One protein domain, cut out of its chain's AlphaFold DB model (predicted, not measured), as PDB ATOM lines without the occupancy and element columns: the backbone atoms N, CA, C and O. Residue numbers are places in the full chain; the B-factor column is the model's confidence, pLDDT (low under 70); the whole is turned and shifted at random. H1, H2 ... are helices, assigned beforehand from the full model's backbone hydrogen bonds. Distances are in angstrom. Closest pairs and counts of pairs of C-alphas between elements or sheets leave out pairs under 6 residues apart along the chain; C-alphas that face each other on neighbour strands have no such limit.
ATOM      1  N   GLN A  46     228.939 136.849 170.966       92.75
ATOM      2  CA  GLN A  46     229.891 136.302 171.932       92.75
ATOM      3  C   GLN A  46     230.203 137.296 173.055       92.75
ATOM      4  O   GLN A  46     230.221 136.910 174.224       92.75
ATOM      5  N   GLY A  47     230.404 138.575 172.721       91.81
ATOM      6  CA  GLY A  47     230.606 139.637 173.709       91.81
ATOM      7  C   GLY A  47     229.397 139.819 174.629       91.81
ATOM      8  O   GLY A  47     229.560 140.016 175.832       91.81
ATOM      9  N   LEU A  48     228.189 139.676 174.082       90.38
ATOM     10  CA  LEU A  48     226.943 139.746 174.838       90.38
ATOM     11  C   LEU A  48     226.784 138.559 175.806       90.38
ATOM     12  O   LEU A  48     226.474 138.768 176.977       90.38
ATOM     13  N   LEU A  49     227.070 137.329 175.358       90.50
ATOM     14  CA  LEU A  49     227.049 136.127 176.207       90.50
ATOM     15  C   LEU A  49     228.099 136.177 177.330       90.50
ATOM     16  O   LEU A  49     227.871 135.653 178.421       90.50
ATOM     17  N   ALA A  50     229.241 136.825 177.088       92.62
ATOM     18  CA  ALA A  50     230.311 136.968 178.074       92.62
ATOM     19  C   ALA A  50     229.972 137.934 179.230       92.62
ATOM     20  O   ALA A  50     230.676 137.941 180.241       92.62
ATOM     21  N   LEU A  51     228.906 138.738 179.113       87.12
ATOM     22  CA  LEU A  51     228.528 139.752 180.104       87.12
ATOM     23  C   LEU A  51     227.835 139.167 181.356       87.12
ATOM     24  O   LEU A  51     227.708 139.858 182.371       87.12
ATOM     25  N   GLY A  52     227.440 137.890 181.303       90.94
ATOM     26  CA  GLY A  52     226.636 137.211 182.323       90.94
ATOM     27  C   GLY A  52     225.133 137.363 182.071       90.94
ATOM     28  O   GLY A  52     224.702 138.322 181.436       90.94
ATOM     29  N   GLU A  53     224.338 136.407 182.558       89.88
ATOM     30  CA  GLU A  53     222.918 136.268 182.199       89.88
ATOM     31  C   GLU A  53     222.092 137.529 182.511       89.88
ATOM     32  O   GLU A  53     221.441 138.061 181.615       89.88
ATOM     33  N   ASP A  54     222.195 138.072 183.726       92.25
ATOM     34  CA  ASP A  54     221.410 139.244 184.145       92.25
ATOM     35  C   ASP A  54     221.691 140.486 183.282       92.25
ATOM     36  O   ASP A  54     220.775 141.143 182.788       92.25
ATOM     37  N   LYS A  55     222.974 140.788 183.051       91.62
ATOM     38  CA  LYS A  55     223.392 141.955 182.261       91.62
ATOM     39  C   LYS A  55     223.129 141.770 180.771       91.62
ATOM     40  O   LYS A  55     222.805 142.735 180.086       91.62
ATOM     41  N   MET A  56     223.264 140.546 180.262       93.44
ATOM     42  CA  MET A  56     222.890 140.216 178.889       93.44
ATOM     43  C   MET A  56     221.412 140.529 178.658       93.44
ATOM     44  O   MET A  56     221.076 141.206 177.688       93.44
ATOM     45  N   TRP A  57     220.533 140.064 179.549       94.50
ATOM     46  CA  TRP A  57     219.102 140.324 179.432       94.50
ATOM     47  C   TRP A  57     218.767 141.808 179.575       94.50
ATOM     48  O   TRP A  57     217.927 142.288 178.821       94.50
ATOM     49  N   GLU A  58     219.450 142.550 180.449       94.62
ATOM     50  CA  GLU A  58     219.294 144.007 180.564       94.62
ATOM     51  C   GLU A  58     219.622 144.725 179.243       94.62
ATOM     52  O   GLU A  58     218.832 145.540 178.764       94.62
ATOM     53  N   VAL A  59     220.741 144.366 178.602       94.94
ATOM     54  CA  VAL A  59     221.134 144.925 177.297       94.94
ATOM     55  C   VAL A  59     220.131 144.544 176.211       94.94
ATOM     56  O   VAL A  59     219.694 145.406 175.452       94.94
ATOM     57  N   ILE A  60     219.726 143.271 176.146       93.31
ATOM     58  CA  ILE A  60     218.731 142.796 175.176       93.31
ATOM     59  C   ILE A  60     217.421 143.565 175.356       93.31
ATOM     60  O   ILE A  60     216.879 144.078 174.381       93.31
ATOM     61  N   GLN A  61     216.920 143.689 176.587       94.88
ATOM     62  CA  GLN A  61     215.696 144.433 176.869       94.88
ATOM     63  C   GLN A  61     215.822 145.910 176.496       94.88
ATOM     64  O   GLN A  61     214.900 146.443 175.881       94.88
ATOM     65  N   GLY A  62     216.952 146.551 176.802       94.06
ATOM     66  CA  GLY A  62     217.226 147.930 176.400       94.06
ATOM     67  C   GLY A  62     217.135 148.112 174.886       94.06
ATOM     68  O   GLY A  62     216.342 148.923 174.413       94.06
ATOM     69  N   VAL A  63     217.849 147.281 174.122       94.19
ATOM     70  CA  VAL A  63     217.838 147.323 172.650       94.19
ATOM     71  C   VAL A  63     216.439 147.046 172.087       94.19
ATOM     72  O   VAL A  63     215.996 147.732 171.169       94.19
ATOM     73  N   TRP A  64     215.702 146.082 172.647       94.19
ATOM     74  CA  TRP A  64     214.323 145.804 172.231       94.19
ATOM     75  C   TRP A  64     213.389 146.984 172.487       94.19
ATOM     76  O   TRP A  64     212.578 147.319 171.622       94.19
ATOM     77  N   VAL A  65     213.488 147.619 173.656       90.69
ATOM     78  CA  VAL A  65     212.680 148.796 173.997       90.69
ATOM     79  C   VAL A  65     213.041 149.970 173.096       90.69
ATOM     80  O   VAL A  65     212.136 150.632 172.595       90.69
ATOM     81  N   GLU A  66     214.325 150.202 172.825       89.12
ATOM     82  CA  GLU A  66     214.781 151.223 171.880       89.12
ATOM     83  C   GLU A  66     214.233 150.972 170.474       89.12
ATOM     84  O   GLU A  66     213.682 151.885 169.862       89.12
ATOM     85  N   MET A  67     214.299 149.732 169.986       89.06
ATOM     86  CA  MET A  67     213.800 149.365 168.662       89.06
ATOM     87  C   MET A  67     212.273 149.483 168.567       89.06
ATOM     88  O   MET A  67     211.761 150.017 167.585       89.06
ATOM     89  N   LEU A  68     211.532 149.083 169.605       84.94
ATOM     90  CA  LEU A  68     210.078 149.272 169.686       84.94
ATOM     91  C   LEU A  68     209.693 150.752 169.749       84.94
ATOM     92  O   LEU A  68     208.774 151.180 169.052       84.94
ATOM     93  N   CYS A  69     210.395 151.534 170.564       82.56
ATOM     94  CA  CYS A  69     210.210 152.975 170.701       82.56
ATOM     95  C   CYS A  69     210.501 153.690 169.376       82.56
ATOM     96  O   CYS A  69     209.739 154.558 168.950       82.56
ATOM     97  N   PHE A  70     211.556 153.275 168.679       80.81
ATOM     98  CA  PHE A  70     211.919 153.762 167.358       80.81
ATOM     99  C   PHE A  70     210.843 153.443 166.315       80.81
ATOM    100  O   PHE A  70     210.368 154.347 165.626       80.81
ATOM    101  N   SER A  71     210.401 152.184 166.237       83.25
ATOM    102  CA  SER A  71     209.328 151.767 165.331       83.25
ATOM    103  C   SER A  71     208.021 152.502 165.618       83.25
ATOM    104  O   SER A  71     207.398 153.001 164.683       83.25
ATOM    105  N   ALA A  72     207.635 152.636 166.892       78.50
ATOM    106  CA  ALA A  72     206.452 153.385 167.308       78.50
ATOM    107  C   ALA A  72     206.572 154.877 166.960       78.50
ATOM    108  O   ALA A  72     205.625 155.482 166.464       78.50
ATOM    109  N   SER A  73     207.745 155.478 167.166       76.19
ATOM    110  CA  SER A  73     207.985 156.897 166.878       76.19
ATOM    111  C   SER A  73     207.892 157.218 165.390       76.19
ATOM    112  O   SER A  73     207.458 158.309 165.049       76.19
ATOM    113  N   ARG A  74     208.253 156.277 164.507       73.75
ATOM    114  CA  ARG A  74     208.160 156.417 163.042       73.75
ATOM    115  C   ARG A  74     206.728 156.304 162.512       73.75
ATOM    116  O   ARG A  74     206.498 156.552 161.328       73.75
ATOM    117  N   CYS A  75     205.743 155.997 163.357       72.06
ATOM    118  CA  CYS A  75     204.344 155.843 162.963       72.06
ATOM    119  C   CYS A  75     203.622 157.166 162.605       72.06
ATOM    120  O   CYS A  75     202.396 157.199 162.698       72.06
ATOM    121  N   ARG A  76     204.307 158.233 162.138       61.56
ATOM    122  CA  ARG A  76     203.719 159.524 161.677       61.56
ATOM    123  C   ARG A  76     202.435 159.367 160.841       61.56
ATOM    124  O   ARG A  76     201.557 160.221 160.902       61.56
ATOM    125  N   GLY A  77     202.321 158.279 160.073       58.66
ATOM    126  CA  GLY A  77     201.180 157.932 159.215       58.66
ATOM    127  C   GLY A  77     200.019 157.163 159.871       58.66
ATOM    128  O   GLY A  77     198.968 157.029 159.246       58.66
ATOM    129  N   TYR A  78     200.124 156.695 161.121       57.34
ATOM    130  CA  TYR A  78     199.013 156.012 161.809       57.34
ATOM    131  C   TYR A  78     197.804 156.941 162.026       57.34
ATOM    132  O   TYR A  78     196.649 156.518 161.940       57.34
ATOM    133  N   LEU A  79     198.056 158.242 162.191       54.50
ATOM    134  CA  LEU A  79     197.034 159.292 162.223       54.50
ATOM    135  C   LEU A  79     196.230 159.429 160.908       54.50
ATOM    136  O   LEU A  79     195.199 160.090 160.920       54.50
ATOM    137  N   HIS A  80     196.628 158.785 159.801       55.66
ATOM    138  CA  HIS A  80     195.776 158.614 158.609       55.66
ATOM    139  C   HIS A  80     195.036 157.258 158.570       55.66
ATOM    140  O   HIS A  80     193.941 157.177 158.022       55.66
ATOM    141  N   ALA A  81     195.563 156.205 159.202       53.00
ATOM    142  CA  ALA A  81     194.953 154.867 159.244       53.00
ATOM    143  C   ALA A  81     193.837 154.720 160.303       53.00
ATOM    144  O   ALA A  81     192.917 153.915 160.146       53.00
ATOM    145  N   LYS A  82     193.856 155.541 161.363       52.19
ATOM    146  CA  LYS A  82     192.825 155.553 162.421       52.19
ATOM    147  C   LYS A  82     191.435 156.001 161.933       52.19
ATOM    148  O   LYS A  82     190.450 155.784 162.633       52.19
ATOM    149  N   ALA A  83     191.331 156.552 160.722       53.25
ATOM    150  CA  ALA A  83     190.057 156.839 160.062       53.25
ATOM    151  C   ALA A  83     189.336 155.586 159.491       53.25
ATOM    152  O   ALA A  83     188.190 155.711 159.072       53.25
ATOM    153  N   LEU A  84     189.950 154.385 159.490       53.62
ATOM    154  CA  LEU A  84     189.397 153.152 158.880       53.62
ATOM    155  C   LEU A  84     189.026 152.013 159.857       53.62
ATOM    156  O   LEU A  84     188.608 150.947 159.418       53.62
ATOM    157  N   GLY A  85     189.125 152.211 161.175       55.84
ATOM    158  CA  GLY A  85     188.393 151.386 162.155       55.84
ATOM    159  C   GLY A  85     188.651 149.865 162.183       55.84
ATOM    160  O   GLY A  85     187.752 149.140 162.597       55.84
ATOM    161  N   SER A  86     189.826 149.358 161.775       56.00
ATOM    162  CA  SER A  86     190.004 147.905 161.539       56.00
ATOM    163  C   SER A  86     190.912 147.117 162.502       56.00
ATOM    164  O   SER A  86     191.057 145.911 162.309       56.00
ATOM    165  N   GLY A  87     191.491 147.696 163.558       56.53
ATOM    166  CA  GLY A  87     192.121 146.867 164.600       56.53
ATOM    167  C   GLY A  87     193.333 147.478 165.290       56.53
ATOM    168  O   GLY A  87     194.145 148.160 164.675       56.53
ATOM    169  N   GLY A  88     193.422 147.246 166.601       63.66
ATOM    170  CA  GLY A  88     194.504 147.724 167.456       63.66
ATOM    171  C   GLY A  88     195.743 146.844 167.341       63.66
ATOM    172  O   GLY A  88     195.814 145.787 167.963       63.66
ATOM    173  N   GLU A  89     196.725 147.305 166.577       68.56
ATOM    174  CA  GLU A  89     198.061 146.712 166.534       68.56
ATOM    175  C   GLU A  89     198.874 147.145 167.765       68.56
ATOM    176  O   GLU A  89     198.753 148.275 168.236       68.56
ATOM    177  N   PHE A  90     199.726 146.262 168.294       75.00
ATOM    178  CA  PHE A  90     200.515 146.490 169.516       75.00
ATOM    179  C   PHE A  90     201.281 147.829 169.520       75.00
ATOM    180  O   PHE A  90     201.276 148.552 170.514       75.00
ATOM    181  N   LEU A  91     201.856 148.215 168.377       74.25
ATOM    182  CA  LEU A  91     202.592 149.474 168.198       74.25
ATOM    183  C   LEU A  91     201.716 150.720 168.384       74.25
ATOM    184  O   LEU A  91     202.210 151.738 168.856       74.25
ATOM    185  N   THR A  92     200.411 150.631 168.103       73.31
ATOM    186  CA  THR A  92     199.453 151.708 168.400       73.31
ATOM    187  C   THR A  92     199.336 151.935 169.903       73.31
ATOM    188  O   THR A  92     199.267 153.078 170.347       73.31
ATOM    189  N   TYR A  93     199.316 150.858 170.694       77.19
ATOM    190  CA  TYR A  93     199.249 150.956 172.151       77.19
ATOM    191  C   TYR A  93     200.545 151.516 172.729       77.19
ATOM    192  O   TYR A  93     200.490 152.388 173.592       77.19
ATOM    193  N   VAL A  94     201.697 151.069 172.220       80.12
ATOM    194  CA  VAL A  94     203.008 151.599 172.623       80.12
ATOM    195  C   VAL A  94     203.107 153.084 172.276       80.12
ATOM    196  O   VAL A  94     203.429 153.886 173.143       80.12
ATOM    197  N   TRP A  95     202.740 153.477 171.055       76.19
ATOM    198  CA  TRP A  95     202.734 154.879 170.640       76.19
ATOM    199  C   TRP A  95     201.772 155.739 171.475       76.19
ATOM    200  O   TRP A  95     202.146 156.818 171.930       76.19
ATOM    201  N   LEU A  96     200.558 155.248 171.752       75.44
ATOM    202  CA  LEU A  96     199.595 155.944 172.609       75.44
ATOM    203  C   LEU A  96     200.113 156.095 174.046       75.44
ATOM    204  O   LEU A  96     199.916 157.141 174.658       75.44
ATOM    205  N   LEU A  97     200.797 155.081 174.576       80.31
ATOM    206  CA  LEU A  97     201.430 155.140 175.892       80.31
ATOM    207  C   LEU A  97     202.567 156.170 175.918       80.31
ATOM    208  O   LEU A  97     202.671 156.940 176.869       80.31
ATOM    209  N   MET A  98     203.381 156.231 174.861       76.62
ATOM    210  CA  MET A  98     204.433 157.242 174.714       76.62
ATOM    211  C   MET A  98     203.864 158.667 174.637       76.62
ATOM    212  O   MET A  98     204.396 159.573 175.282       76.62
ATOM    213  N   SER A  99     202.770 158.849 173.894       73.50
ATOM    214  CA  SER A  99     202.010 160.103 173.817       73.50
ATOM    215  C   SER A  99     201.458 160.497 175.194       73.50
ATOM    216  O   SER A  99     201.706 161.600 175.680       73.50
ATOM    217  N   TYR A 100     200.831 159.556 175.908       75.56
ATOM    218  CA  TYR A 100     200.297 159.785 177.253       75.56
ATOM    219  C   TYR A 100     201.376 160.148 178.288       75.56
ATOM    220  O   TYR A 100     201.138 160.968 179.172       75.56
ATOM    221  N   MET A 101     202.578 159.580 178.169       80.00
ATOM    222  CA  MET A 101     203.720 159.893 179.040       80.00
ATOM    223  C   MET A 101     204.389 161.243 178.708       80.00
ATOM    224  O   MET A 101     205.358 161.617 179.367       80.00
ATOM    225  N   GLY A 102     203.907 161.990 177.705       71.19
ATOM    226  CA  GLY A 102     204.454 163.298 177.330       71.19
ATOM    227  C   GLY A 102     205.755 163.230 176.522       71.19
ATOM    228  O   GLY A 102     206.453 164.236 176.386       71.19
ATOM    229  N   MET A 103     206.082 162.069 175.942       69.44
ATOM    230  CA  MET A 103     207.267 161.885 175.088       69.44
ATOM    231  C   MET A 103     207.080 162.426 173.659       69.44
ATOM    232  O   MET A 103     207.930 162.223 172.793       69.44
ATOM    233  N   GLU A 104     205.996 163.166 173.425       63.28
ATOM    234  CA  GLU A 104     205.638 163.877 172.191       63.28
ATOM    235  C   GLU A 104     206.852 164.606 171.573       63.28
ATOM    236  O   GLU A 104     207.161 164.454 170.391       63.28
ATOM    237  N   THR A 105     207.625 165.320 172.401       58.91
ATOM    238  CA  THR A 105     208.800 166.100 171.966       58.91
ATOM    239  C   THR A 105     209.979 165.240 171.503       58.91
ATOM    240  O   THR A 105     210.769 165.679 170.667       58.91
ATOM    241  N   PHE A 106     210.108 164.008 172.003       63.62
ATOM    242  CA  PHE A 106     211.122 163.057 171.548       63.62
ATOM    243  C   PHE A 106     210.724 162.441 170.204       63.62
ATOM    244  O   PHE A 106     211.545 162.366 169.287       63.62
ATOM    245  N   THR A 107     209.444 162.094 170.052       64.31
ATOM    246  CA  THR A 107     208.917 161.522 168.805       64.31
ATOM    247  C   THR A 107     209.005 162.507 167.635       64.31
ATOM    248  O   THR A 107     209.386 162.110 166.538       64.31
ATOM    249  N   GLU A 108     208.781 163.810 167.860       64.19
ATOM    250  CA  GLU A 108     208.942 164.837 166.818       64.19
ATOM    251  C   GLU A 108     210.401 164.952 166.336       64.19
ATOM    252  O   GLU A 108     210.656 165.140 165.144       64.19
ATOM    253  N   ARG A 109     211.362 164.810 167.258       64.38
ATOM    254  CA  ARG A 109     212.800 164.915 166.968       64.38
ATOM    255  C   ARG A 109     213.332 163.694 166.228       64.38
ATOM    256  O   ARG A 109     213.976 163.878 165.201       64.38
ATOM    257  N   LEU A 110     212.997 162.481 166.674       70.44
ATOM    258  CA  LEU A 110     213.336 161.239 165.956       70.44
ATOM    259  C   LEU A 110     212.802 161.226 164.519       70.44
ATOM    260  O   LEU A 110     213.378 160.619 163.620       70.44
ATOM    261  N   GLN A 111     211.687 161.910 164.309       64.94
ATOM    262  CA  GLN A 111     210.995 161.978 163.039       64.94
ATOM    263  C   GLN A 111     211.483 163.143 162.145       64.94
ATOM    264  O   GLN A 111     211.163 163.183 160.957       64.94
ATOM    265  N   ARG A 112     212.247 164.107 162.679       58.91
ATOM    266  CA  ARG A 112     212.864 165.206 161.904       58.91
ATOM    267  C   ARG A 112     214.170 164.780 161.218       58.91
ATOM    268  O   ARG A 112     214.533 165.399 160.225       58.91
ATOM    269  N   GLU A 113     214.824 163.718 161.686       55.78
ATOM    270  CA  GLU A 113     216.071 163.193 161.098       55.78
ATOM    271  C   GLU A 113     215.860 162.507 159.724       55.78
ATOM    272  O   GLU A 113     216.812 162.315 158.975       55.78
ATOM    273  N   GLU A 114     214.618 162.163 159.350       54.69
ATOM    274  CA  GLU A 114     214.286 161.414 158.121       54.69
ATOM    275  C   GLU A 114     213.566 162.273 157.062       54.69
ATOM    276  O   GLU A 114     212.538 161.889 156.511       54.69
TER     277      GLU A 114
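Overview. This is residues 46 to 114 of the 159 residues of an uncharacterized protein of Panicum miliaceum (UniProt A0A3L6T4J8). One long helix, H2, makes a shaft; short H1 sits by its first end, H4 and H5 cross its last end, and H3 lies beyond. The 69 printed residues, all helix in class, have five named helices, H1 to H5. The whole is loose, radius of gyration of the C-alphas 15.4 A, spanning 48 by 27 by 22 A.

Along the chain. Find C-alpha 53 at (222.918, 136.268, 182.199); H2 runs 29.7 A to residue 73. Look also for H1, residues 46 to 49, H3, 78 to 84, H4, 90 to 100, and H5, 104 to 110, ending at (213.336, 161.239, 165.956).

Arrangement. H2 touches H4 with residues 68 to 73 alone, about perpendicular at 82 degrees; the closest C-alphas, Ala 72 and Trp 95, are 5.2 A apart. H3 is apart from H2. Every O i to N i+4 pair is within hydrogen-bond range in H2 and H4, 2 of 3 in H5, 1 of 3 in H3, beside 2 of 4 O i to N i+3 pairs.

Size, cuts and confidence. The printed part has no cut. Look for pLDDT under 70 at residues 76 to 89, 103 to 109 and 111 to 114.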